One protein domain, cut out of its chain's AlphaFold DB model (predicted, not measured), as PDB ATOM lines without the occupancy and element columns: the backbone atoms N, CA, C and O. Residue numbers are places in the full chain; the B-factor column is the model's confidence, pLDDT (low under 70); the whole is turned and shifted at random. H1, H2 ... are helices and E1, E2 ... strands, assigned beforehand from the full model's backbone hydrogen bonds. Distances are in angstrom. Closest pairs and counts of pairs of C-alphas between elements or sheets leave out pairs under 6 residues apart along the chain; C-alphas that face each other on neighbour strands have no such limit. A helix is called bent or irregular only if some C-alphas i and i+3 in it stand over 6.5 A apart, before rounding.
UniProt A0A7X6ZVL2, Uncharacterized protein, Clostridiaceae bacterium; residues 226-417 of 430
ATOM      1  N   ILE A 226     217.878 204.553 102.998       85.06
ATOM      2  CA  ILE A 226     217.547 203.117 103.094       85.06
ATOM      3  C   ILE A 226     217.537 202.390 101.744       85.06
ATOM      4  O   ILE A 226     217.470 201.162 101.700       85.06
ATOM      5  N   LEU A 227     217.574 203.135 100.641       90.69
ATOM      6  CA  LEU A 227     217.739 202.604  99.292       90.69
ATOM      7  C   LEU A 227     218.417 203.660  98.441       90.69
ATOM      8  O   LEU A 227     217.978 204.809  98.437       90.69
ATOM      9  N   SER A 228     219.427 203.263  97.681       92.44
ATOM     10  CA  SER A 228     219.959 204.075  96.593       92.44
ATOM     11  C   SER A 228     220.269 203.172  95.421       92.44
ATOM     12  O   SER A 228     221.047 202.237  95.543       92.44
ATOM     13  N   VAL A 229     219.641 203.414  94.283       90.12
ATOM     14  CA  VAL A 229     219.849 202.609  93.085       90.12
ATOM     15  C   VAL A 229     220.111 203.530  91.909       90.12
ATOM     16  O   VAL A 229     219.408 204.522  91.707       90.12
ATOM     17  N   TYR A 230     221.136 203.205  91.126       92.06
ATOM     18  CA  TYR A 230     221.552 204.000  89.977       92.06
ATOM     19  C   TYR A 230     221.720 203.117  88.748       92.06
ATOM     20  O   TYR A 230     222.331 202.056  88.811       92.06
ATOM     21  N   ALA A 231     221.142 203.514  87.619       88.94
ATOM     22  CA  ALA A 231     221.082 202.669  86.436       88.94
ATOM     23  C   ALA A 231     222.457 202.478  85.787       88.94
ATOM     24  O   ALA A 231     222.704 201.424  85.208       88.94
ATOM     25  N   GLN A 232     223.345 203.473  85.905       86.81
ATOM     26  CA  GLN A 232     224.726 203.383  85.416       86.81
ATOM     27  C   GLN A 232     225.619 202.503  86.306       86.81
ATOM     28  O   GLN A 232     226.691 202.093  85.870       86.81
ATOM     29  N   ASP A 233     225.166 202.194  87.525       83.94
ATOM     30  CA  ASP A 233     225.803 201.251  88.441       83.94
ATOM     31  C   ASP A 233     224.794 200.216  88.952       83.94
ATOM     32  O   ASP A 233     224.559 200.043  90.149       83.94
ATOM     33  N   ASN A 234     224.147 199.514  88.022       84.75
ATOM     34  CA  ASN A 234     223.070 198.596  88.379       84.75
ATOM     35  C   ASN A 234     223.549 197.306  89.075       84.75
ATOM     36  O   ASN A 234     222.716 196.518  89.524       84.75
ATOM     37  N   THR A 235     224.866 197.099  89.189       80.12
ATOM     38  CA  THR A 235     225.488 195.937  89.852       80.12
ATOM     39  C   THR A 235     226.292 196.279  91.112       80.12
ATOM     40  O   THR A 235     226.816 195.358  91.743       80.12
ATOM     41  N   GLY A 236     226.422 197.562  91.473       75.00
ATOM     42  CA  GLY A 236     227.272 198.024  92.581       75.00
ATOM     43  C   GLY A 236     228.772 197.900  92.299       75.00
ATOM     44  O   GLY A 236     229.577 197.723  93.212       75.00
ATOM     45  N   ARG A 237     229.157 197.898  91.020       69.88
ATOM     46  CA  ARG A 237     230.542 197.748  90.532       69.88
ATOM     47  C   ARG A 237     230.920 198.829  89.522       69.88
ATOM     48  O   ARG A 237     231.869 198.647  88.760       69.88
ATOM     49  N   ASN A 238     230.171 199.926  89.507       75.88
ATOM     50  CA  ASN A 238     230.284 201.044  88.584       75.88
ATOM     51  C   ASN A 238     230.204 200.629  87.101       75.88
ATOM     52  O   ASN A 238     231.019 201.049  86.276       75.88
ATOM     53  N   ILE A 239     229.256 199.745  86.769       77.06
ATOM     54  CA  ILE A 239     228.991 199.289  85.396       77.06
ATOM     55  C   ILE A 239     227.488 199.170  85.127       77.06
ATOM     56  O   ILE A 239     226.714 198.853  86.031       77.06
ATOM     57  N   ILE A 240     227.110 199.294  83.849       83.12
ATOM     58  CA  ILE A 240     225.809 198.838  83.350       83.12
ATOM     59  C   ILE A 240     225.929 197.393  82.869       83.12
ATOM     60  O   ILE A 240     226.534 197.121  81.827       83.12
ATOM     61  N   ASP A 241     225.265 196.474  83.557       86.12
ATOM     62  CA  ASP A 241     224.996 195.128  83.060       86.12
ATOM     63  C   ASP A 241     223.551 195.030  82.556       86.12
ATOM     64  O   ASP A 241     222.601 194.914  83.332       86.12
ATOM     65  N   LYS A 242     223.367 195.027  81.230       90.44
ATOM     66  CA  LYS A 242     222.031 194.932  80.614       90.44
ATOM     67  C   LYS A 242     221.325 193.591  80.860       90.44
ATOM     68  O   LYS A 242     220.142 193.464  80.547       90.44
ATOM     69  N   SER A 243     222.033 192.596  81.390       88.56
ATOM     70  CA  SER A 243     221.504 191.276  81.736       88.56
ATOM     71  C   SER A 243     221.206 191.100  83.227       88.56
ATOM     72  O   SER A 243     220.663 190.057  83.609       88.56
ATOM     73  N   ALA A 244     221.509 192.110  84.052       89.31
ATOM     74  CA  ALA A 244     221.296 192.068  85.492       89.31
ATOM     75  C   ALA A 244     219.842 191.722  85.836       89.31
ATOM     76  O   ALA A 244     218.893 192.246  85.245       89.31
ATOM     77  N   LYS A 245     219.678 190.816  86.805       90.88
ATOM     78  CA  LYS A 245     218.378 190.375  87.350       90.88
ATOM     79  C   LYS A 245     218.038 191.019  88.688       90.88
ATOM     80  O   LYS A 245     216.937 190.833  89.199       90.88
ATOM     81  N   THR A 246     218.970 191.791  89.223       92.75
ATOM     82  CA  THR A 246     218.808 192.623  90.404       92.75
ATOM     83  C   THR A 246     219.285 194.030  90.070       92.75
ATOM     84  O   THR A 246     220.134 194.206  89.194       92.75
ATOM     85  N   TRP A 247     218.720 195.029  90.736       94.62
ATOM     86  CA  TRP A 247     219.288 196.369  90.800       94.62
ATOM     87  C   TRP A 247     219.951 196.514  92.162       94.62
ATOM     88  O   TRP A 247     219.257 196.487  93.179       94.62
ATOM     89  N   ALA A 248     221.281 196.582  92.162       87.75
ATOM     90  CA  ALA A 248     222.066 196.642  93.386       87.75
ATOM     91  C   ALA A 248     221.773 197.919  94.179       87.75
ATOM     92  O   ALA A 248     221.782 199.017  93.618       87.75
ATOM     93  N   ASP A 249     221.542 197.755  95.476       86.06
ATOM     94  CA  ASP A 249     221.419 198.852  96.425       86.06
ATOM     95  C   ASP A 249     222.800 199.379  96.841       86.06
ATOM     96  O   ASP A 249     223.653 198.662  97.366       86.06
ATOM     97  N   LEU A 250     222.994 200.674  96.626       82.44
ATOM     98  CA  LEU A 250     224.205 201.444  96.888       82.44
ATOM     99  C   LEU A 250     224.153 202.174  98.238       82.44
ATOM    100  O   LEU A 250     225.133 202.805  98.624       82.44
ATOM    101  N   SER A 251     223.041 202.087  98.979       75.94
ATOM    102  CA  SER A 251     222.918 202.704 100.310       75.94
ATOM    103  C   SER A 251     223.758 202.002 101.386       75.94
ATOM    104  O   SER A 251     224.016 202.569 102.446       75.94
ATOM    105  N   GLY A 252     224.188 200.762 101.124       72.44
ATOM    106  CA  GLY A 252     224.902 199.910 102.079       72.44
ATOM    107  C   GLY A 252     223.995 199.005 102.923       72.44
ATOM    108  O   GLY A 252     224.517 198.170 103.665       72.44
ATOM    109  N   TYR A 253     222.668 199.109 102.780       71.81
ATOM    110  CA  TYR A 253     221.696 198.264 103.488       71.81
ATOM    111  C   TYR A 253     221.359 196.949 102.766       71.81
ATOM    112  O   TYR A 253     220.691 196.098 103.353       71.81
ATOM    113  N   GLN A 254     221.871 196.744 101.547       78.62
ATOM    114  CA  GLN A 254     221.665 195.531 100.735       78.62
ATOM    115  C   GLN A 254     220.186 195.282 100.398       78.62
ATOM    116  O   GLN A 254     219.734 194.141 100.287       78.62
ATOM    117  N   ASN A 255     219.422 196.359 100.217       82.56
ATOM    118  CA  ASN A 255     218.023 196.332  99.804       82.56
ATOM    119  C   ASN A 255     217.896 196.208  98.274       82.56
ATOM    120  O   ASN A 255     217.224 197.008  97.623       82.56
ATOM    121  N   ASP A 256     218.560 195.212  97.686       89.06
ATOM    122  CA  ASP A 256     218.568 195.001  96.236       89.06
ATOM    123  C   ASP A 256     217.144 194.814  95.684       89.06
ATOM    124  O   ASP A 256     216.320 194.073  96.234       89.06
ATOM    125  N   ILE A 257     216.851 195.435  94.538       94.75
ATOM    126  CA  ILE A 257     215.550 195.291  93.872       94.75
ATOM    127  C   ILE A 257     215.605 194.072  92.953       94.75
ATOM    128  O   ILE A 257     216.391 194.030  92.006       94.75
ATOM    129  N   THR A 258     214.737 193.088  93.184       92.94
ATOM    130  CA  THR A 258     214.603 191.937  92.278       92.94
ATOM    131  C   THR A 258     213.795 192.326  91.044       92.94
ATOM    132  O   THR A 258     212.685 192.847  91.155       92.94
ATOM    133  N   LEU A 259     214.339 192.054  89.860       91.56
ATOM    134  CA  LEU A 259     213.737 192.437  88.586       91.56
ATOM    135  C   LEU A 259     212.904 191.291  88.009       91.56
ATOM    136  O   LEU A 259     213.210 190.114  88.205       91.56
ATOM    137  N   ASN A 260     211.864 191.635  87.255       85.25
ATOM    138  CA  ASN A 260     211.061 190.649  86.536       85.25
ATOM    139  C   ASN A 260     211.661 190.348  85.146       85.25
ATOM    140  O   ASN A 260     212.611 190.988  84.695       85.25
ATOM    141  N   GLU A 261     211.118 189.346  84.453       82.69
ATOM    142  CA  GLU A 261     211.636 188.911  83.146       82.69
ATOM    143  C   GLU A 261     211.498 189.964  82.038       82.69
ATOM    144  O   GLU A 261     212.282 189.949  81.091       82.69
ATOM    145  N   ASP A 262     210.532 190.871  82.177       82.38
ATOM    146  CA  ASP A 262     210.187 191.899  81.190       82.38
ATOM    147  C   ASP A 262     210.881 193.243  81.463       82.38
ATOM    148  O   ASP A 262     210.724 194.211  80.715       82.38
ATOM    149  N   SER A 263     211.678 193.302  82.529       87.75
ATOM    150  CA  SER A 263     212.488 194.456  82.887       87.75
ATOM    151  C   SER A 263     213.589 194.679  81.855       87.75
ATOM    152  O   SER A 263     214.287 193.743  81.454       87.75
ATOM    153  N   VAL A 264     213.776 195.931  81.440       89.00
ATOM    154  CA  VAL A 264     214.732 196.294  80.389       89.00
ATOM    155  C   VAL A 264     215.730 197.324  80.895       89.00
ATOM    156  O   VAL A 264     215.362 198.406  81.350       89.00
ATOM    157  N   TRP A 265     217.008 197.003  80.725       91.38
ATOM    158  CA  TRP A 265     218.123 197.927  80.882       91.38
ATOM    159  C   TRP A 265     218.509 198.534  79.537       91.38
ATOM    160  O   TRP A 265     218.725 197.827  78.549       91.38
ATOM    161  N   THR A 266     218.644 199.853  79.499       88.81
ATOM    162  CA  THR A 266     219.130 200.593  78.330       88.81
ATOM    163  C   THR A 266     220.262 201.524  78.736       88.81
ATOM    164  O   THR A 266     220.463 201.777  79.917       88.81
ATOM    165  N   ASP A 267     220.959 202.099  77.756       85.31
ATOM    166  CA  ASP A 267     222.000 203.102  78.032       85.31
ATOM    167  C   ASP A 267     221.429 204.385  78.667       85.31
ATOM    168  O   ASP A 267     222.165 205.173  79.253       85.31
ATOM    169  N   LYS A 268     220.108 204.591  78.558       81.88
ATOM    170  CA  LYS A 268     219.397 205.730  79.143       81.88
ATOM    171  C   LYS A 268     218.932 205.477  80.577       81.88
ATOM    172  O   LYS A 268     218.757 206.435  81.318       81.88
ATOM    173  N   GLY A 269     218.687 204.224  80.958       89.75
ATOM    174  CA  GLY A 269     218.107 203.882  82.256       89.75
ATOM    175  C   GLY A 269     217.356 202.551  82.273       89.75
ATOM    176  O   GLY A 269     217.357 201.792  81.295       89.75
ATOM    177  N   PHE A 270     216.698 202.302  83.401       93.81
ATOM    178  CA  PHE A 270     215.897 201.121  83.699       93.81
ATOM    179  C   PHE A 270     214.427 201.311  83.331       93.81
ATOM    180  O   PHE A 270     213.854 202.355  83.630       93.81
ATOM    181  N   SER A 271     213.771 200.292  82.780       90.50
ATOM    182  CA  SER A 271     212.315 200.280  82.658       90.50
ATOM    183  C   SER A 271     211.710 198.979  83.172       90.50
ATOM    184  O   SER A 271     212.029 197.896  82.680       90.50
ATOM    185  N   ALA A 272     210.787 199.100  84.126       84.62
ATOM    186  CA  ALA A 272     209.922 198.013  84.569       84.62
ATOM    187  C   ALA A 272     208.727 197.896  83.607       84.62
ATOM    188  O   ALA A 272     207.635 198.385  83.896       84.62
ATOM    189  N   ILE A 273     208.920 197.315  82.420       72.69
ATOM    190  CA  ILE A 273     207.796 197.056  81.511       72.69
ATOM    191  C   ILE A 273     207.043 195.827  82.031       72.69
ATOM    192  O   ILE A 273     207.627 194.764  82.178       72.69
ATOM    193  N   SER A 274     205.738 195.949  82.277       56.38
ATOM    194  CA  SER A 274     204.831 194.801  82.405       56.38
ATOM    195  C   SER A 274     203.737 194.954  81.355       56.38
ATOM    196  O   SER A 274     202.697 195.579  81.570       56.38
ATOM    197  N   SER A 275     203.993 194.449  80.149       49.66
ATOM    198  CA  SER A 275     202.970 194.338  79.116       49.66
ATOM    199  C   SER A 275     202.108 193.113  79.429       49.66
ATOM    200  O   SER A 275     202.395 192.000  79.006       49.66
ATOM    201  N   THR A 276     201.010 193.345  80.151       51.03
ATOM    202  CA  THR A 276     199.914 192.399  80.440       51.03
ATOM    203  C   THR A 276     200.213 191.286  81.462       51.03
ATOM    204  O   THR A 276     201.035 190.404  81.244       51.03
ATOM    205  N   GLY A 277     199.461 191.283  82.571       51.62
ATOM    206  CA  GLY A 277     199.247 190.105  83.428       51.62
ATOM    207  C   GLY A 277     200.451 189.550  84.197       51.62
ATOM    208  O   GLY A 277     200.384 188.402  84.640       51.62
ATOM    209  N   ARG A 278     201.546 190.306  84.356       62.97
ATOM    210  CA  ARG A 278     202.790 189.817  84.973       62.97
ATOM    211  C   ARG A 278     203.226 190.610  86.200       62.97
ATOM    212  O   ARG A 278     202.871 191.772  86.370       62.97
ATOM    213  N   ILE A 279     203.990 189.915  87.047       71.38
ATOM    214  CA  ILE A 279     204.477 190.326  88.370       71.38
ATOM    215  C   ILE A 279     205.206 191.677  88.257       71.38
ATOM    216  O   ILE A 279     206.115 191.796  87.429       71.38
ATOM    217  N   PRO A 280     204.828 192.694  89.048       82.06
ATOM    218  CA  PRO A 280     205.459 194.004  88.984       82.06
ATOM    219  C   PRO A 280     206.866 193.939  89.592       82.06
ATOM    220  O   PRO A 280     207.184 193.022  90.347       82.06
ATOM    221  N   VAL A 281     207.714 194.922  89.287       90.75
ATOM    222  CA  VAL A 281     208.965 195.095  90.035       90.75
ATOM    223  C   VAL A 281     208.614 195.759  91.362       90.75
ATOM    224  O   VAL A 281     208.301 196.949  91.397       90.75
ATOM    225  N   THR A 282     208.612 194.975  92.433       92.44
ATOM    226  CA  THR A 282     208.304 195.437  93.789       92.44
ATOM    227  C   THR A 282     209.572 195.922  94.479       92.44
ATOM    228  O   THR A 282     210.585 195.224  94.490       92.44
ATOM    229  N   LEU A 283     209.513 197.119  95.060       95.38
ATOM    230  CA  LEU A 283     210.577 197.633  95.910       95.38
ATOM    231  C   LEU A 283     210.609 196.872  97.248       95.38
ATOM    232  O   LEU A 283     209.565 196.404  97.708       95.38
ATOM    233  N   PRO A 284     211.782 196.751  97.893       94.25
ATOM    234  CA  PRO A 284     211.921 196.103  99.195       94.25
ATOM    235  C   PRO A 284     210.927 196.627 100.242       94.25
ATOM    236  O   PRO A 284     210.612 197.816 100.273       94.25
ATOM    237  N   GLN A 285     210.467 195.748 101.140       91.56
ATOM    238  CA  GLN A 285     209.412 196.064 102.118       91.56
ATOM    239  C   GLN A 285     209.732 197.294 102.984       91.56
ATOM    240  O   GLN A 285     208.837 198.091 103.247       91.56
ATOM    241  N   ILE A 286     211.004 197.501 103.340       90.25
ATOM    242  CA  ILE A 286     211.464 198.663 104.118       90.25
ATOM    243  C   ILE A 286     211.079 200.009 103.477       90.25
ATOM    244  O   ILE A 286     210.847 200.989 104.176       90.25
ATOM    245  N   ILE A 287     210.932 200.051 102.150       95.56
ATOM    246  CA  ILE A 287     210.486 201.237 101.409       95.56
ATOM    247  C   ILE A 287     208.996 201.483 101.614       95.56
ATOM    248  O   ILE A 287     208.575 202.620 101.813       95.56
ATOM    249  N   CYS A 288     208.189 200.422 101.601       93.12
ATOM    250  CA  CYS A 288     206.771 200.528 101.920       93.12
ATOM    251  C   CYS A 288     206.561 200.938 103.384       93.12
ATOM    252  O   CYS A 288     205.679 201.748 103.666       93.12
ATOM    253  N   ASP A 289     207.386 200.423 104.297       89.19
ATOM    254  CA  ASP A 289     207.339 200.774 105.717       89.19
ATOM    255  C   ASP A 289     207.696 202.255 105.934       89.19
ATOM    256  O   ASP A 289     206.995 202.948 106.669       89.19
ATOM    257  N   ALA A 290     208.710 202.769 105.227       92.25
ATOM    258  CA  ALA A 290     209.055 204.191 105.232       92.25
ATOM    259  C   ALA A 290     207.930 205.067 104.655       92.25
ATOM    260  O   ALA A 290     207.558 206.066 105.259       92.25
ATOM    261  N   VAL A 291     207.316 204.682 103.531       94.31
ATOM    262  CA  VAL A 291     206.165 205.420 102.975       94.31
ATOM    263  C   VAL A 291     204.997 205.464 103.968       94.31
ATOM    264  O   VAL A 291     204.375 206.510 104.161       94.31
ATOM    265  N   ASN A 292     204.725 204.346 104.641       92.19
ATOM    266  CA  ASN A 292     203.654 204.223 105.628       92.19
ATOM    267  C   ASN A 292     203.976 204.879 106.982       92.19
ATOM    268  O   ASN A 292     203.075 204.991 107.814       92.19
ATOM    269  N   SER A 293     205.211 205.344 107.211       89.00
ATOM    270  CA  SER A 293     205.563 206.143 108.393       89.00
ATOM    271  C   SER A 293     205.046 207.583 108.298       89.00
ATOM    272  O   SER A 293     205.001 208.278 109.311       89.00
ATOM    273  N   TYR A 294     204.665 208.032 107.092       88.56
ATOM    274  CA  TYR A 294     204.339 209.429 106.780       88.56
ATOM    275  C   TYR A 294     205.487 210.412 107.064       88.56
ATOM    276  O   TYR A 294     205.270 211.620 107.138       88.56
ATOM    277  N   ASN A 295     206.712 209.912 107.195       89.50
ATOM    278  CA  ASN A 295     207.903 210.715 107.399       89.50
ATOM    279  C   ASN A 295     209.034 210.150 106.540       89.50
ATOM    280  O   ASN A 295     209.834 209.342 107.006       89.50
ATOM    281  N   PHE A 296     209.061 210.518 105.262       94.06
ATOM    282  CA  PHE A 296     210.004 209.962 104.292       94.06
ATOM    283  C   PHE A 296     210.341 210.963 103.194       94.06
ATOM    284  O   PHE A 296     209.615 211.932 102.954       94.06
ATOM    285  N   SER A 297     211.425 210.681 102.478       96.81
ATOM    286  CA  SER A 297     211.780 211.402 101.259       96.81
ATOM    287  C   SER A 297     212.118 210.432 100.145       96.81
ATOM    288  O   SER A 297     212.799 209.433 100.362       96.81
ATOM    289  N   LEU A 298     211.647 210.730  98.943       97.75
ATOM    290  CA  LEU A 298     211.893 209.952  97.738       97.75
ATOM    291  C   LEU A 298     212.508 210.866  96.688       97.75
ATOM    292  O   LEU A 298     211.866 211.815  96.236       97.75
ATOM    293  N   GLN A 299     213.729 210.552  96.279       96.31
ATOM    294  CA  GLN A 299     214.407 211.211  95.173       96.31
ATOM    295  C   GLN A 299     214.427 210.295  93.959       96.31
ATOM    296  O   GLN A 299     214.661 209.094  94.090       96.31
ATOM    297  N   PHE A 300     214.184 210.839  92.774       96.50
ATOM    298  CA  PHE A 300     214.251 210.065  91.543       96.50
ATOM    299  C   PHE A 300     214.589 210.930  90.333       96.50
ATOM    300  O   PHE A 300     214.262 212.118  90.262       96.50
ATOM    301  N   GLU A 301     215.199 210.288  89.348       95.62
ATOM    302  CA  GLU A 301     215.482 210.873  88.044       95.62
ATOM    303  C   GLU A 301     214.935 209.989  86.934       95.62
ATOM    304  O   GLU A 301     215.041 208.756  86.974       95.62
ATOM    305  N   LEU A 302     214.408 210.631  85.897       94.69
ATOM    306  CA  LEU A 302     213.943 209.964  84.692       94.69
ATOM    307  C   LEU A 302     214.857 210.306  83.513       94.69
ATOM    308  O   LEU A 302     215.527 211.334  83.469       94.69
ATOM    309  N   ALA A 303     214.908 209.403  82.544       91.94
ATOM    310  CA  ALA A 303     215.552 209.629  81.259       91.94
ATOM    311  C   ALA A 303     214.544 209.843  80.135       91.94
ATOM    312  O   ALA A 303     214.858 210.517  79.158       91.94
ATOM    313  N   ASP A 304     213.371 209.219  80.234       90.56
ATOM    314  CA  ASP A 304     212.324 209.313  79.222       90.56
ATOM    315  C   ASP A 304     210.979 208.837  79.796       90.56
ATOM    316  O   ASP A 304     210.937 208.048  80.750       90.56
ATOM    317  N   LEU A 305     209.878 209.294  79.200       89.38
ATOM    318  CA  LEU A 305     208.519 208.908  79.569       89.38
ATOM    319  C   LEU A 305     207.556 208.950  78.374       89.38
ATOM    320  O   LEU A 305     207.235 210.018  77.833       89.38
ATOM    321  N   SER A 306     206.960 207.797  78.074       84.94
ATOM    322  CA  SER A 306     205.890 207.634  77.091       84.94
ATOM    323  C   SER A 306     204.572 207.267  77.766       84.94
ATOM    324  O   SER A 306     204.515 206.319  78.545       84.94
ATOM    325  N   VAL A 307     203.494 207.987  77.446       82.12
ATOM    326  CA  VAL A 307     202.138 207.693  77.935       82.12
ATOM    327  C   VAL A 307     201.311 207.177  76.767       82.12
ATOM    328  O   VAL A 307     201.065 207.907  75.810       82.12
ATOM    329  N   ILE A 308     200.883 205.916  76.835       77.00
ATOM    330  CA  ILE A 308     200.077 205.287  75.771       77.00
ATOM    331  C   ILE A 308     198.645 204.988  76.220       77.00
ATOM    332  O   ILE A 308     197.737 204.921  75.389       77.00
ATOM    333  N   SER A 309     198.421 204.844  77.529       76.50
ATOM    334  CA  SER A 309     197.089 204.685  78.109       76.50
ATOM    335  C   SER A 309     196.276 205.973  77.997       76.50
ATOM    336  O   SER A 309     196.828 207.062  78.052       76.50
ATOM    337  N   THR A 310     194.950 205.850  77.900       74.31
ATOM    338  CA  THR A 310     193.998 206.972  77.960       74.31
ATOM    339  C   THR A 310     193.728 207.502  79.370       74.31
ATOM    340  O   THR A 310     193.015 208.491  79.493       74.31
ATOM    341  N   LYS A 311     194.230 206.846  80.423       80.69
ATOM    342  CA  LYS A 311     194.084 207.277  81.822       80.69
ATOM    343  C   LYS A 311     195.382 207.924  82.315       80.69
ATOM    344  O   LYS A 311     195.469 209.143  82.388       80.69
ATOM    345  N   LYS A 312     196.397 207.117  82.633       86.44
ATOM    346  CA  LYS A 312     197.695 207.588  83.138       86.44
ATOM    347  C   LYS A 312     198.819 206.573  82.928       86.44
ATOM    348  O   LYS A 312     198.567 205.373  82.799       86.44
ATOM    349  N   CYS A 313     200.048 207.079  82.933       88.38
ATOM    350  CA  CYS A 313     201.294 206.333  83.051       88.38
ATOM    351  C   CYS A 313     201.831 206.479  84.485       88.38
ATOM    352  O   CYS A 313     202.379 207.532  84.824       88.38
ATOM    353  N   PRO A 314     201.662 205.458  85.333       89.62
ATOM    354  CA  PRO A 314     202.290 205.401  86.644       89.62
ATOM    355  C   PRO A 314     203.783 205.105  86.511       89.62
ATOM    356  O   PRO A 314     204.207 204.332  85.650       89.62
ATOM    357  N   ILE A 315     204.567 205.753  87.364       93.19
ATOM    358  CA  ILE A 315     206.031 205.673  87.390       93.19
ATOM    359  C   ILE A 315     206.450 204.854  88.611       93.19
ATOM    360  O   ILE A 315     207.134 203.843  88.471       93.19
ATOM    361  N   ILE A 316     205.963 205.250  89.788       94.38
ATOM    362  CA  ILE A 316     206.075 204.516  91.051       94.38
ATOM    363  C   ILE A 316     204.689 204.541  91.687       94.38
ATOM    364  O   ILE A 316     204.069 205.606  91.767       94.38
ATOM    365  N   SER A 317     204.171 203.391  92.099       92.56
ATOM    366  CA  SER A 317     202.817 203.298  92.641       92.56
ATOM    367  C   SER A 317     202.693 202.253  93.740       92.56
ATOM    368  O   SER A 317     203.591 201.441  93.942       92.56
ATOM    369  N   SER A 318     201.572 202.280  94.446       92.19
ATOM    370  CA  SER A 318     201.050 201.150  95.196       92.19
ATOM    371  C   SER A 318     199.826 200.579  94.470       92.19
ATOM    372  O   SER A 318     199.021 201.361  93.953       92.19
ATOM    373  N   PRO A 319     199.633 199.246  94.431       88.38
ATOM    374  CA  PRO A 319     198.466 198.633  93.789       88.38
ATOM    375  C   PRO A 319     197.115 199.188  94.269       88.38
ATOM    376  O   PRO A 319     196.189 199.345  93.473       88.38
ATOM    377  N   ASN A 320     197.006 199.531  95.556       88.69
ATOM    378  CA  ASN A 320     195.807 200.149  96.133       88.69
ATOM    379  C   ASN A 320     195.658 201.663  95.848       88.69
ATOM    380  O   ASN A 320     194.717 202.295  96.327       88.69
ATOM    381  N   GLU A 321     196.583 202.247  95.085       88.12
ATOM    382  CA  GLU A 321     196.664 203.658  94.701       88.12
ATOM    383  C   GLU A 321     196.745 204.677  95.851       88.12
ATOM    384  O   GLU A 321     196.442 205.863  95.652       88.12
ATOM    385  N   ASN A 322     197.124 204.254  97.053       90.81
ATOM    386  CA  ASN A 322     197.325 205.150  98.194       90.81
ATOM    387  C   ASN A 322     198.649 205.926  98.118       90.81
ATOM    388  O   ASN A 322     198.783 206.967  98.760       90.81
ATOM    389  N   PHE A 323     199.566 205.478  97.261       93.56
ATOM    390  CA  PHE A 323     200.778 206.172  96.848       93.56
ATOM    391  C   PHE A 323     200.898 206.066  95.322       93.56
ATOM    392  O   PHE A 323     200.958 204.958  94.796       93.56
ATOM    393  N   VAL A 324     200.910 207.174  94.574       93.56
ATOM    394  CA  VAL A 324     201.101 207.121  93.109       93.56
ATOM    395  C   VAL A 324     201.807 208.368  92.587       93.56
ATOM    396  O   VAL A 324     201.307 209.478  92.767       93.56
ATOM    397  N   ILE A 325     202.897 208.174  91.846       95.88
ATOM    398  CA  ILE A 325     203.536 209.175  90.982       95.88
ATOM    399  C   ILE A 325     203.187 208.833  89.536       95.88
ATOM    400  O   ILE A 325     203.450 207.717  89.079       95.88
ATOM    401  N   TYR A 326     202.567 209.760  88.808       93.56
ATOM    402  CA  TYR A 326     202.062 209.472  87.465       93.56
ATOM    403  C   TYR A 326     201.946 210.701  86.563       93.56
ATOM    404  O   TYR A 326     201.903 211.839  87.025       93.56
ATOM    405  N   VAL A 327     201.814 210.447  85.261       92.25
ATOM    406  CA  VAL A 327     201.454 211.449  84.246       92.25
ATOM    407  C   VAL A 327     200.190 211.006  83.522       92.25
ATOM    408  O   VAL A 327     200.058 209.839  83.155       92.25
ATOM    409  N   GLU A 328     199.249 211.920  83.311       87.75
ATOM    410  CA  GLU A 328     198.031 211.647  82.538       87.75
ATOM    411  C   GLU A 328     198.272 211.813  81.039       87.75
ATOM    412  O   GLU A 328     199.156 212.557  80.606       87.75
ATOM    413  N   LYS A 329     197.467 211.130  80.223       82.25
ATOM    414  CA  LYS A 329     197.526 211.318  78.773       82.25
ATOM    415  C   LYS A 329     197.161 212.759  78.423       82.25
ATOM    416  O   LYS A 329     196.206 213.297  78.967       82.25
ATOM    417  N   ASP A 330     197.927 213.362  77.517       83.38
ATOM    418  CA  ASP A 330     197.740 214.735  77.027       83.38
ATOM    419  C   ASP A 330     197.910 215.841  78.097       83.38
ATOM    420  O   ASP A 330     197.855 217.028  77.770       83.38
ATOM    421  N   SER A 331     198.203 215.483  79.353       87.31
ATOM    422  CA  SER A 331     198.558 216.439  80.401       87.31
ATOM    423  C   SER A 331     200.019 216.869  80.283       87.31
ATOM    424  O   SER A 331     200.911 216.073  79.988       87.31
ATOM    425  N   GLN A 332     200.270 218.151  80.552       90.81
ATOM    426  CA  GLN A 332     201.619 218.702  80.710       90.81
ATOM    427  C   GLN A 332     202.101 218.643  82.165       90.81
ATOM    428  O   GLN A 332     203.136 219.218  82.487       90.81
ATOM    429  N   GLN A 333     201.345 217.987  83.045       93.75
ATOM    430  CA  GLN A 333     201.622 217.888  84.472       93.75
ATOM    431  C   GLN A 333     201.892 216.436  84.868       93.75
ATOM    432  O   GLN A 333     201.260 215.501  84.365       93.75
ATOM    433  N   ALA A 334     202.813 216.272  85.807       95.12
ATOM    434  CA  ALA A 334     202.978 215.072  86.602       95.12
ATOM    435  C   ALA A 334     202.347 215.287  87.977       95.12
ATOM    436  O   ALA A 334     202.306 216.409  88.479       95.12
ATOM    437  N   TYR A 335     201.858 214.211  88.582       96.19
ATOM    438  CA  TYR A 335     201.128 214.256  89.841       96.19
ATOM    439  C   TYR A 335     201.684 213.261  90.843       96.19
ATOM    440  O   TYR A 335     202.046 212.140  90.484       96.19
ATOM    441  N   PHE A 336     201.656 213.662  92.110       96.50
ATOM    442  CA  PHE A 336     201.851 212.781  93.246       96.50
ATOM    443  C   PHE A 336     200.584 212.764  94.104       96.50
ATOM    444  O   PHE A 336     200.115 213.798  94.594       96.50
ATOM    445  N   LYS A 337     200.015 211.566  94.240       93.31
ATOM    446  CA  LYS A 337     198.852 211.247  95.069       93.31
ATOM    447  C   LYS A 337     199.331 210.485  96.300       93.31
ATOM    448  O   LYS A 337     199.862 209.386  96.163       93.31
ATOM    449  N   PHE A 338     199.069 211.043  97.475       93.12
ATOM    450  CA  PHE A 338     199.363 210.422  98.764       93.12
ATOM    451  C   PHE A 338     198.423 210.954  99.854       93.12
ATOM    452  O   PHE A 338     197.767 211.982  99.662       93.12
ATOM    453  N   GLY A 339     198.297 210.233 100.973       81.44
ATOM    454  CA  GLY A 339     197.575 210.705 102.161       81.44
ATOM    455  C   GLY A 339     196.113 211.089 101.905       81.44
ATOM    456  O   GLY A 339     195.637 212.100 102.418       81.44
ATOM    457  N   GLY A 340     195.405 210.341 101.049       79.38
ATOM    458  CA  GLY A 340     193.998 210.600 100.712       79.38
ATOM    459  C   GLY A 340     193.746 211.735  99.704       79.38
ATOM    460  O   GLY A 340     192.598 212.144  99.529       79.38
ATOM    461  N   ALA A 341     194.775 212.240  99.014       82.94
ATOM    462  CA  ALA A 341     194.652 213.273  97.978       82.94
ATOM    463  C   ALA A 341     193.924 212.782  96.703       82.94
ATOM    464  O   ALA A 341     194.535 212.453  95.687       82.94
ATOM    465  N   THR A 342     192.593 212.713  96.734       80.81
ATOM    466  CA  THR A 342     191.789 212.144  95.635       80.81
ATOM    467  C   THR A 342     191.439 213.131  94.518       80.81
ATOM    468  O   THR A 342     191.235 212.699  93.385       80.81
ATOM    469  N   ILE A 343     191.420 214.437  94.794       84.00
ATOM    470  CA  ILE A 343     191.135 215.488  93.802       84.00
ATOM    471  C   ILE A 343     192.383 216.309  93.481       84.00
ATOM    472  O   ILE A 343     193.254 216.477  94.331       84.00
ATOM    473  N   ASP A 344     192.462 216.845  92.263       82.31
ATOM    474  CA  ASP A 344     193.677 217.500  91.748       82.31
ATOM    475  C   ASP A 344     194.215 218.639  92.623       82.31
ATOM    476  O   ASP A 344     195.425 218.678  92.835       82.31
ATOM    477  N   PRO A 345     193.381 219.510  93.233       87.12
ATOM    478  CA  PRO A 345     193.881 220.552  94.130       87.12
ATOM    479  C   PRO A 345     194.608 220.028  95.374       87.12
ATOM    480  O   PRO A 345     195.256 220.813  96.063       87.12
ATOM    481  N   TRP A 346     194.462 218.744  95.708       88.56
ATOM    482  CA  TRP A 346     195.117 218.113  96.856       88.56
ATOM    483  C   TRP A 346     196.373 217.337  96.473       88.56
ATOM    484  O   TRP A 346     197.112 216.935  97.362       88.56
ATOM    485  N   LYS A 347     196.622 217.120  95.181       93.19
ATOM    486  CA  LYS A 347     197.800 216.404  94.692       93.19
ATOM    487  C   LYS A 347     198.951 217.388  94.506       93.19
ATOM    488  O   LYS A 347     198.740 218.516  94.044       93.19
ATOM    489  N   LEU A 348     200.172 216.957  94.818       95.50
ATOM    490  CA  LEU A 348     201.343 217.694  94.345       95.50
ATOM    491  C   LEU A 348     201.425 217.550  92.835       95.50
ATOM    492  O   LEU A 348     201.055 216.513  92.280       95.50
ATOM    493  N   ASN A 349     201.891 218.603  92.181       96.88
ATOM    494  CA  ASN A 349     202.090 218.606  90.745       96.88
ATOM    495  C   ASN A 349     203.295 219.450  90.352       96.88
ATOM    496  O   ASN A 349     203.592 220.457  90.996       96.88
ATOM    497  N   VAL A 350     203.947 219.009  89.285       97.19
ATOM    498  CA  VAL A 350     205.050 219.683  88.591       97.19
ATOM    499  C   VAL A 350     204.823 219.530  87.091       97.19
ATOM    500  O   VAL A 350     204.091 218.629  86.664       97.19
ATOM    501  N   THR A 351     205.454 220.362  86.262       96.44
ATOM    502  CA  THR A 351     205.350 220.152  84.815       96.44
ATOM    503  C   THR A 351     206.090 218.878  84.401       96.44
ATOM    504  O   THR A 351     207.068 218.461  85.023       96.44
ATOM    505  N   LYS A 352     205.638 218.242  83.317       93.75
ATOM    506  CA  LYS A 352     206.297 217.058  82.752       93.75
ATOM    507  C   LYS A 352     207.748 217.357  82.352       93.75
ATOM    508  O   LYS A 352     208.600 216.498  82.526       93.75
ATOM    509  N   GLU A 353     208.002 218.554  81.828       94.25
ATOM    510  CA  GLU A 353     209.341 219.044  81.475       94.25
ATOM    511  C   GLU A 353     210.241 219.120  82.714       94.25
ATOM    512  O   GLU A 353     211.275 218.466  82.744       94.25
ATOM    513  N   GLN A 354     209.783 219.778  83.790       95.12
ATOM    514  CA  GLN A 354     210.514 219.840  85.063       95.12
ATOM    515  C   GLN A 354     210.849 218.446  85.609       95.12
ATOM    516  O   GLN A 354     211.964 218.205  86.055       95.12
ATOM    517  N   MET A 355     209.894 217.513  85.555       95.25
ATOM    518  CA  MET A 355     210.119 216.152  86.039       95.25
ATOM    519  C   MET A 355     211.138 215.376  85.186       95.25
ATOM    520  O   MET A 355     211.850 214.534  85.726       95.25
ATOM    521  N   LEU A 356     211.174 215.597  83.869       93.94
ATOM    522  CA  LEU A 356     212.073 214.875  82.961       93.94
ATOM    523  C   LEU A 356     213.494 215.440  82.952       93.94
ATOM    524  O   LEU A 356     214.441 214.666  82.813       93.94
ATOM    525  N   ASP A 357     213.628 216.755  83.097       90.38
ATOM    526  CA  ASP A 357     214.910 217.443  82.956       90.38
ATOM    527  C   ASP A 357     215.663 217.595  84.289       90.38
ATOM    528  O   ASP A 357     216.856 217.891  84.269       90.38
ATOM    529  N   GLY A 358     214.997 217.359  85.426       89.75
ATOM    530  CA  GLY A 358     215.554 217.595  86.759       89.75
ATOM    531  C   GLY A 358     215.565 216.392  87.706       89.75
ATOM    532  O   GLY A 358     214.967 215.335  87.465       89.75
ATOM    533  N   ILE A 359     216.228 216.594  88.844       91.88
ATOM    534  CA  ILE A 359     216.238 215.701  90.001       91.88
ATOM    535  C   ILE A 359     214.991 215.991  90.831       91.88
ATOM    536  O   ILE A 359     214.834 217.065  91.421       91.88
ATOM    537  N   ASN A 360     214.084 215.021  90.890       97.44
ATOM    538  CA  ASN A 360     212.829 215.156  91.615       97.44
ATOM    539  C   ASN A 360     213.024 214.692  93.048       97.44
ATOM    540  O   ASN A 360     213.542 213.604  93.270       97.44
ATOM    541  N   THR A 361     212.561 215.476  94.017       97.88
ATOM    542  CA  THR A 361     212.514 215.077  95.426       97.88
ATOM    543  C   THR A 361     211.119 215.316  95.982       97.88
ATOM    544  O   THR A 361     210.646 216.450  96.023       97.88
ATOM    545  N   ILE A 362     210.460 214.252  96.424       98.31
ATOM    546  CA  ILE A 362     209.214 214.312  97.184       98.31
ATOM    547  C   ILE A 362     209.565 214.147  98.657       98.31
ATOM    548  O   ILE A 362     210.232 213.185  99.021       98.31
ATOM    549  N   VAL A 363     209.102 215.071  99.491       96.69
ATOM    550  CA  VAL A 363     209.238 215.024 100.949       96.69
ATOM    551  C   VAL A 363     207.845 214.923 101.547       96.69
ATOM    552  O   VAL A 363     206.964 215.701 101.183       96.69
ATOM    553  N   VAL A 364     207.640 213.974 102.450       94.81
ATOM    554  CA  VAL A 364     206.431 213.863 103.269       94.81
ATOM    555  C   VAL A 364     206.858 213.980 104.721       94.81
ATOM    556  O   VAL A 364     207.670 213.183 105.185       94.81
ATOM    557  N   ASP A 365     206.306 214.970 105.415       92.31
ATOM    558  CA  ASP A 365     206.654 215.313 106.788       92.31
ATOM    559  C   ASP A 365     205.381 215.355 107.642       92.31
ATOM    560  O   ASP A 365     204.599 216.309 107.598       92.31
ATOM    561  N   SER A 366     205.145 214.289 108.407       84.69
ATOM    562  CA  SER A 366     204.004 214.198 109.325       84.69
ATOM    563  C   SER A 366     204.088 215.147 110.522       84.69
ATOM    564  O   SER A 366     203.044 215.484 111.084       84.69
ATOM    565  N   GLU A 367     205.286 215.594 110.911       85.12
ATOM    566  CA  GLU A 367     205.468 216.520 112.032       85.12
ATOM    567  C   GLU A 367     205.025 217.932 111.639       85.12
ATOM    568  O   GLU A 367     204.373 218.630 112.421       85.12
ATOM    569  N   VAL A 368     205.328 218.329 110.402       86.25
ATOM    570  CA  VAL A 368     204.869 219.589 109.797       86.25
ATOM    571  C   VAL A 368     203.450 219.456 109.225       86.25
ATOM    572  O   VAL A 368     202.703 220.435 109.175       86.25
ATOM    573  N   GLY A 369     203.043 218.244 108.846       86.56
ATOM    574  CA  GLY A 369     201.731 217.935 108.275       86.56
ATOM    575  C   GLY A 369     201.632 218.186 106.768       86.56
ATOM    576  O   GLY A 369     200.524 218.353 106.248       86.56
ATOM    577  N   THR A 370     202.761 218.219 106.058       90.56
ATOM    578  CA  THR A 370     202.823 218.583 104.638       90.56
ATOM    579  C   THR A 370     203.508 217.525 103.783       90.56
ATOM    580  O   THR A 370     204.269 216.675 104.240       90.56
ATOM    581  N   MET A 371     203.203 217.584 102.493       95.06
ATOM    582  CA  MET A 371     203.951 216.919 101.441       95.06
ATOM    583  C   MET A 371     204.398 217.963 100.420       95.06
ATOM    584  O   MET A 371     203.622 218.855 100.063       95.06
ATOM    585  N   SER A 372     205.630 217.837  99.940       96.31
ATOM    586  CA  SER A 372     206.298 218.831  99.102       96.31
ATOM    587  C   SER A 372     207.061 218.165  97.961       96.31
ATOM    588  O   SER A 372     207.672 217.117  98.143       96.31
ATOM    589  N   TRP A 373     207.009 218.756  96.768       98.06
ATOM    590  CA  TRP A 373     207.708 218.287  95.574       98.06
ATOM    591  C   TRP A 373     208.681 219.371  95.129       98.06
ATOM    592  O   TRP A 373     208.289 220.489  94.771       98.06
ATOM    593  N   TYR A 374     209.956 219.014  95.177       96.69
ATOM    594  CA  TYR A 374     211.079 219.811  94.736       96.69
ATOM    595  C   TYR A 374     211.612 219.276  93.414       96.69
ATOM    596  O   TYR A 374     211.675 218.063  93.204       96.69
ATOM    597  N   VAL A 375     212.031 220.188  92.552       94.69
ATOM    598  CA  VAL A 375     212.810 219.878  91.356       94.69
ATOM    599  C   VAL A 375     214.078 220.695  91.466       94.69
ATOM    600  O   VAL A 375     214.012 221.903  91.704       94.69
ATOM    601  N   ASP A 376     215.221 220.027  91.389       87.75
ATOM    602  CA  ASP A 376     216.533 220.666  91.449       87.75
ATOM    603  C   ASP A 376     216.722 221.522  92.710       87.75
ATOM    604  O   ASP A 376     217.104 222.694  92.674       87.75
ATOM    605  N   GLY A 377     216.344 220.955  93.860       86.69
ATOM    606  CA  GLY A 377     216.371 221.613  95.171       86.69
ATOM    607  C   GLY A 377     215.430 222.811  95.335       86.69
ATOM    608  O   GLY A 377     215.430 223.446  96.398       86.69
ATOM    609  N   SER A 378     214.620 223.130  94.326       89.38
ATOM    610  CA  SER A 378     213.645 224.221  94.349       89.38
ATOM    611  C   SER A 378     212.251 223.685  94.638       89.38
ATOM    612  O   SER A 378     211.790 222.764  93.976       89.38
ATOM    613  N   LEU A 379     211.560 224.267  95.624       94.44
ATOM    614  CA  LEU A 379     210.185 223.884  95.955       94.44
ATOM    615  C   LEU A 379     209.244 224.302  94.822       94.44
ATOM    616  O   LEU A 379     209.137 225.495  94.535       94.44
ATOM    617  N   ILE A 380     208.545 223.342  94.219       96.56
ATOM    618  CA  ILE A 380     207.590 223.590  93.128       96.56
ATOM    619  C   ILE A 380     206.147 223.469  93.621       96.56
ATOM    620  O   ILE A 380     205.297 224.287  93.270       96.56
ATOM    621  N   SER A 381     205.865 222.463  94.450       97.62
ATOM    622  CA  SER A 381     204.517 222.166  94.941       97.62
ATOM    623  C   SER A 381     204.546 221.795  96.415       97.62
ATOM    624  O   SER A 381     205.411 221.039  96.831       97.62
ATOM    625  N   GLU A 382     203.567 222.267  97.182       95.94
ATOM    626  CA  GLU A 382     203.354 221.896  98.585       95.94
ATOM    627  C   GLU A 382     201.851 221.778  98.868       95.94
ATOM    628  O   GLU A 382     201.041 222.541  98.309       95.94
ATOM    629  N   LYS A 383     201.463 220.788  99.679       94.12
ATOM    630  CA  LYS A 383     200.078 220.488 100.072       94.12
ATOM    631  C   LYS A 383     200.029 219.876 101.471       94.12
ATOM    632  O   LYS A 383     200.940 219.158 101.865       94.12
ATOM    633  N   ASP A 384     198.917 220.087 102.169       91.38
ATOM    634  CA  ASP A 384     198.647 219.422 103.447       91.38
ATOM    635  C   ASP A 384     198.360 217.929 103.248       91.38
ATOM    636  O   ASP A 384     197.658 217.531 102.303       91.38
ATOM    637  N   ILE A 385     198.810 217.109 104.194       88.06
ATOM    638  CA  ILE A 385     198.404 215.706 104.298       88.06
ATOM    639  C   ILE A 385     196.945 215.663 104.772       88.06
ATOM    640  O   ILE A 385     196.586 216.245 105.794       88.06
ATOM    641  N   ARG A 386     196.064 214.990 104.018       82.25
ATOM    642  CA  ARG A 386     194.614 214.987 104.302       82.25
ATOM    643  C   ARG A 386     194.178 213.860 105.227       82.25
ATOM    644  O   ARG A 386     193.274 214.064 106.034       82.25
ATOM    645  N   ASN A 387     194.754 212.675 105.066       77.06
ATOM    646  CA  ASN A 387     194.395 211.486 105.826       77.06
ATOM    647  C   ASN A 387     195.614 210.566 106.007       77.06
ATOM    648  O   ASN A 387     196.156 210.050 105.024       77.06
ATOM    649  N   SER A 388     196.014 210.356 107.263       67.69
ATOM    650  CA  SER A 388     197.130 209.490 107.657       67.69
ATOM    651  C   SER A 388     196.766 208.006 107.797       67.69
ATOM    652  O   SER A 388     197.644 207.181 108.014       67.69
ATOM    653  N   ASP A 389     195.491 207.638 107.653       74.44
ATOM    654  CA  ASP A 389     195.032 206.244 107.759       74.44
ATOM    655  C   ASP A 389     195.102 205.496 106.409       74.44
ATOM    656  O   ASP A 389     194.640 204.362 106.268       74.44
ATOM    657  N   VAL A 390     195.643 206.147 105.376       77.94
ATOM    658  CA  VAL A 390     195.632 205.699 103.978       77.94
ATOM    659  C   VAL A 390     196.993 205.100 103.618       77.94
ATOM    660  O   VAL A 390     197.834 205.755 103.012       77.94
ATOM    661  N   ILE A 391     197.200 203.837 103.989       88.12
ATOM    662  CA  ILE A 391     198.484 203.133 103.832       88.12
ATOM    663  C   ILE A 391     198.651 202.459 102.462       88.12
ATOM    664  O   ILE A 391     197.690 201.949 101.876       88.12
ATOM    665  N   ALA A 392     199.881 202.414 101.957       91.38
ATOM    666  CA  ALA A 392     200.275 201.595 100.814       91.38
ATOM    667  C   ALA A 392     200.409 200.118 101.229       91.38
ATOM    668  O   ALA A 392     200.820 199.805 102.346       91.38
ATOM    669  N   ASP A 393     200.048 199.209 100.329       90.69
ATOM    670  CA  ASP A 393     200.194 197.758 100.489       90.69
ATOM    671  C   ASP A 393     201.570 197.251 100.034       90.69
ATOM    672  O   ASP A 393     202.141 196.351 100.644       90.69
ATOM    673  N   SER A 394     202.102 197.834  98.964       92.69
ATOM    674  CA  SER A 394     203.478 197.669  98.499       92.69
ATOM    675  C   SER A 394     203.862 198.860  97.629       92.69
ATOM    676  O   SER A 394     202.984 199.591  97.172       92.69
ATOM    677  N   ILE A 395     205.156 199.048  97.369       95.06
ATOM    678  CA  ILE A 395     205.630 200.035  96.396       95.06
ATOM    679  C   ILE A 395     206.188 199.288  95.193       95.06
ATOM    680  O   ILE A 395     207.041 198.413  95.333       95.06
ATOM    681  N   ILE A 396     205.694 199.618  94.010       92.88
ATOM    682  CA  ILE A 396     206.052 198.983  92.749       92.88
ATOM    683  C   ILE A 396     206.500 200.028  91.732       92.88
ATOM    684  O   ILE A 396     206.054 201.179  91.746       92.88
ATOM    685  N   LEU A 397     207.381 199.617  90.826       91.75
ATOM    686  CA  LEU A 397     207.732 200.402  89.649       91.75
ATOM    687  C   LEU A 397     206.705 200.124  88.548       91.75
ATOM    688  O   LEU A 397     206.443 198.968  88.212       91.75
ATOM    689  N   SER A 398     206.146 201.194  87.981       83.75
ATOM    690  CA  SER A 398     204.941 201.181  87.140       83.75
ATOM    691  C   SER A 398     203.659 200.819  87.916       83.75
ATOM    692  O   SER A 398     203.554 201.142  89.096       83.75
ATOM    693  N   ASP A 399     202.645 200.252  87.259       72.69
ATOM    694  CA  ASP A 399     201.392 199.752  87.854       72.69
ATOM    695  C   ASP A 399     200.785 198.668  86.941       72.69
ATOM    696  O   ASP A 399     201.106 198.577  85.754       72.69
ATOM    697  N   LEU A 400     199.889 197.859  87.499       65.00
ATOM    698  CA  LEU A 400     199.195 196.738  86.867       65.00
ATOM    699  C   LEU A 400     197.710 197.007  86.609       65.00
ATOM    700  O   LEU A 400     197.013 196.144  86.076       65.00
ATOM    701  N   ASN A 401     197.207 198.170  87.015       68.31
ATOM    702  CA  ASN A 401     195.786 198.475  86.948       68.31
ATOM    703  C   ASN A 401     195.248 198.596  85.510       68.31
ATOM    704  O   ASN A 401     195.851 199.205  84.620       68.31
ATOM    705  N   ASP A 402     194.041 198.059  85.301       64.38
ATOM    706  CA  ASP A 402     193.395 198.007  83.992       64.38
ATOM    707  C   ASP A 402     193.178 199.403  83.384       64.38
ATOM    708  O   ASP A 402     192.469 200.292  83.894       64.38
ATOM    709  N   GLY A 403     193.777 199.571  82.209       66.56
ATOM    710  CA  GLY A 403     193.751 200.815  81.465       66.56
ATOM    711  C   GLY A 403     194.764 201.846  81.947       66.56
ATOM    712  O   GLY A 403     194.634 202.987  81.522       66.56
ATOM    713  N   TYR A 404     195.748 201.507  82.784       78.75
ATOM    714  CA  TYR A 404     197.001 202.271  82.909       78.75
ATOM    715  C   TYR A 404     198.024 201.764  81.897       78.75
ATOM    716  O   TYR A 404     197.878 200.676  81.341       78.75
ATOM    717  N   GLY A 405     199.006 202.594  81.558       76.94
ATOM    718  CA  GLY A 405     199.978 202.196  80.549       76.94
ATOM    719  C   GLY A 405     200.880 203.309  80.054       76.94
ATOM    720  O   GLY A 405     200.488 204.468  79.893       76.94
ATOM    721  N   GLY A 406     202.101 202.913  79.754       81.25
ATOM    722  CA  GLY A 406     203.183 203.790  79.367       81.25
ATOM    723  C   GLY A 406     204.505 203.150  79.738       81.25
ATOM    724  O   GLY A 406     204.561 201.996  80.163       81.25
ATOM    725  N   THR A 407     205.577 203.891  79.537       84.62
ATOM    726  CA  THR A 407     206.930 203.430  79.820       84.62
ATOM    727  C   THR A 407     207.701 204.602  80.384       84.62
ATOM    728  O   THR A 407     207.805 205.634  79.724       84.62
ATOM    729  N   ALA A 408     208.221 204.438  81.596       89.88
ATOM    730  CA  ALA A 408     209.189 205.342  82.195       89.88
ATOM    731  C   ALA A 408     210.566 204.678  82.154       89.88
ATOM    732  O   ALA A 408     210.682 203.475  82.416       89.88
ATOM    733  N   PHE A 409     211.589 205.459  81.825       92.62
ATOM    734  CA  PHE A 409     212.983 205.069  81.985       92.62
ATOM    735  C   PHE A 409     213.545 205.804  83.193       92.62
ATOM    736  O   PHE A 409     213.623 207.028  83.186       92.62
ATOM    737  N   ILE A 410     213.907 205.057  84.225       95.38
ATOM    738  CA  ILE A 410     214.376 205.559  85.512       95.38
ATOM    739  C   ILE A 410     215.905 205.524  85.511       95.38
ATOM    740  O   ILE A 410     216.503 204.492  85.196       95.38
ATOM    741  N   LYS A 411     216.544 206.645  85.850       95.12
ATOM    742  CA  LYS A 411     218.000 206.729  86.026       95.12
ATOM    743  C   LYS A 411     218.401 206.375  87.448       95.12
ATOM    744  O   LYS A 411     219.338 205.607  87.629       95.12
ATOM    745  N   SER A 412     217.701 206.915  88.437       95.25
ATOM    746  CA  SER A 412     218.010 206.695  89.846       95.25
ATOM    747  C   SER A 412     216.762 206.741  90.713       95.25
ATOM    748  O   SER A 412     215.779 207.402  90.367       95.25
ATOM    749  N   ILE A 413     216.835 206.062  91.855       96.75
ATOM    750  CA  ILE A 413     215.891 206.192  92.965       96.75
ATOM    751  C   ILE A 413     216.699 206.199  94.258       96.75
ATOM    752  O   ILE A 413     217.520 205.308  94.467       96.75
ATOM    753  N   SER A 414     216.422 207.156  95.137       95.31
ATOM    754  CA  SER A 414     216.918 207.171  96.510       95.31
ATOM    755  C   SER A 414     215.752 207.355  97.474       95.31
ATOM    756  O   SER A 414     214.855 208.160  97.217       95.31
ATOM    757  N   VAL A 415     215.743 206.614  98.580       95.31
ATOM    758  CA  VAL A 415     214.689 206.692  99.602       95.31
ATOM    759  C   VAL A 415     215.308 206.909 100.964       95.31
ATOM    760  O   VAL A 415     216.209 206.171 101.360       95.31
ATOM    761  N   TYR A 416     214.764 207.876 101.692       93.38
ATOM    762  CA  TYR A 416     215.123 208.167 103.069       93.38
ATOM    763  C   TYR A 416     213.938 207.862 103.981       93.38
ATOM    764  O   TYR A 416     212.825 208.303 103.686       93.38
ATOM    765  N   ASP A 417     214.157 207.184 105.108       88.31
ATOM    766  CA  ASP A 417     213.124 206.926 106.130       88.31
ATOM    767  C   ASP A 417     212.898 208.125 107.074       88.31
ATOM    768  O   ASP A 417     212.511 207.975 108.233       88.31
TER     769      ASP A 417
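AT A GLANCE: This is residues 226 to 417 of the 430 residues of an uncharacterized protein of Clostridiaceae bacterium (UniProt A0A7X6ZVL2). Two strongly twisted sheets stand partly face to face: E5 to E8 over one face of the larger sheet, coming together with it where E8 meets E10 and E11, and again where the bent strands E4 and E12 reach E5. Helix H1 crosses the larger sheet near one end of its strands and H2 sits toward the other end, while the E2 and E3 hairpin packs on E12 through E3, and the long stretch 231 to 262, with no named element, makes the side beyond E1. The printed part has 192 residues with two named helices and twelve named strands, in the order E1 E2 E3 H1 E4 E5 E6 E7 E8 H2 E9 E10 E11 E12; under half of the residues are in named elements, and the class is mostly strand. The large sheet has the order E1 E12 E4 E9 E10 E11, the second E5 E6 E7 E8 and the small one E2 E3, all antiparallel. The whole is compact and rounded, with a radius of gyration of the C-alphas of 15.4 A and spans of 42 by 37 by 30 A.

HOW THE PARTS SIT: Begin in the largest sheet with its edge strand E1, residues 226 to 230; beside it runs E12, residues 406 to 416, with N 229 and O 413 2.8 A apart. Next comes E4, residues 295 to 307, where N 299 and O 414 are 2.8 A apart. Look for the bends: E4 bends by 90 degrees at residue 304 and E12 by 74 degrees at residue 411. E9, residues 360 to 365, pairs with E4 through N 298 and O 362, 2.8 A, and then E10, residues 370 to 375, and E11, residues 378 to 384, complete a meander, each strand the antiparallel neighbour of the one before, with N 363 and O 372 at 2.8 A and N 373 and O 381 at 2.8 A. A second meander is E5, residues 312 to 317, E6, residues 323 to 328, E7, residues 333 to 338, and E8, residues 348 to 351; find N 313 and O 327 at 2.8 A, N 335 and O 326 at 2.8 A, and N 334 and O 350 at 2.8 A. The closest C-alphas of E5 and E12 are those of Cys 313 and Gly 406, 4.9 A; those of E8 and E11 are Leu 348 and Ser 381, 5.5 A. H1, residues 285 to 292, is on the large sheet at a height of 8.2 A, only just over E12, with 3 of its 8 C-alphas falling on that strand, and runs across the strands at 88 degrees to E12 on the local plane; its closest C-alpha pair with E12 is Ile 287 and Val 415, 7.1 A. H2, residues 352 to 357, stands at the large sheet's level, 2.3 A, with the C-alphas of Leu 302 and Leu 356 its closest to E4, 5.5 A; it is also on the second sheet, over E7, and stands up from it at 69 degrees. Every O i to N i+4 pair is within hydrogen-bond range in H1 and H2. The hairpin of E2, residues 263 to 266, and E3, residues 269 to 272, has N 264 and O 271 2.9 A apart; the closest C-alphas of E3 and E12 are Gly 269 and Lys 411, 4.7 A. Residues 396 to 397 pair antiparallel with residues 281 to 282 and with residues 316 to 317 of E5.

IN THESE COORDINATES: Find C-alpha 226 at (217.547, 203.117, 103.094), where E1 begins, and C-alpha 416 at (215.123, 208.167, 103.069), where E12 ends after 26.9 A. E4 starts at C-alpha 295, (207.903, 210.715, 107.399), and is the longest strand, 30.2 A. E11 measures 18.2 A, E10 16.7 A, E9 16.4 A, E7 16.3 A and E6 15.6 A.

THE WHOLE: The C-alphas farthest apart are those of Arg 237 and Ile 343, 43.3 A. The printed part has no cut. Long links join E1 to E2 with 32 residues, E3 to H1 with 12 and E11 to E12 with 21. The mean pLDDT of the printed part is 87.4; look under 70 at residue 237, residues 274 to 278, residue 388 and residues 400 to 403.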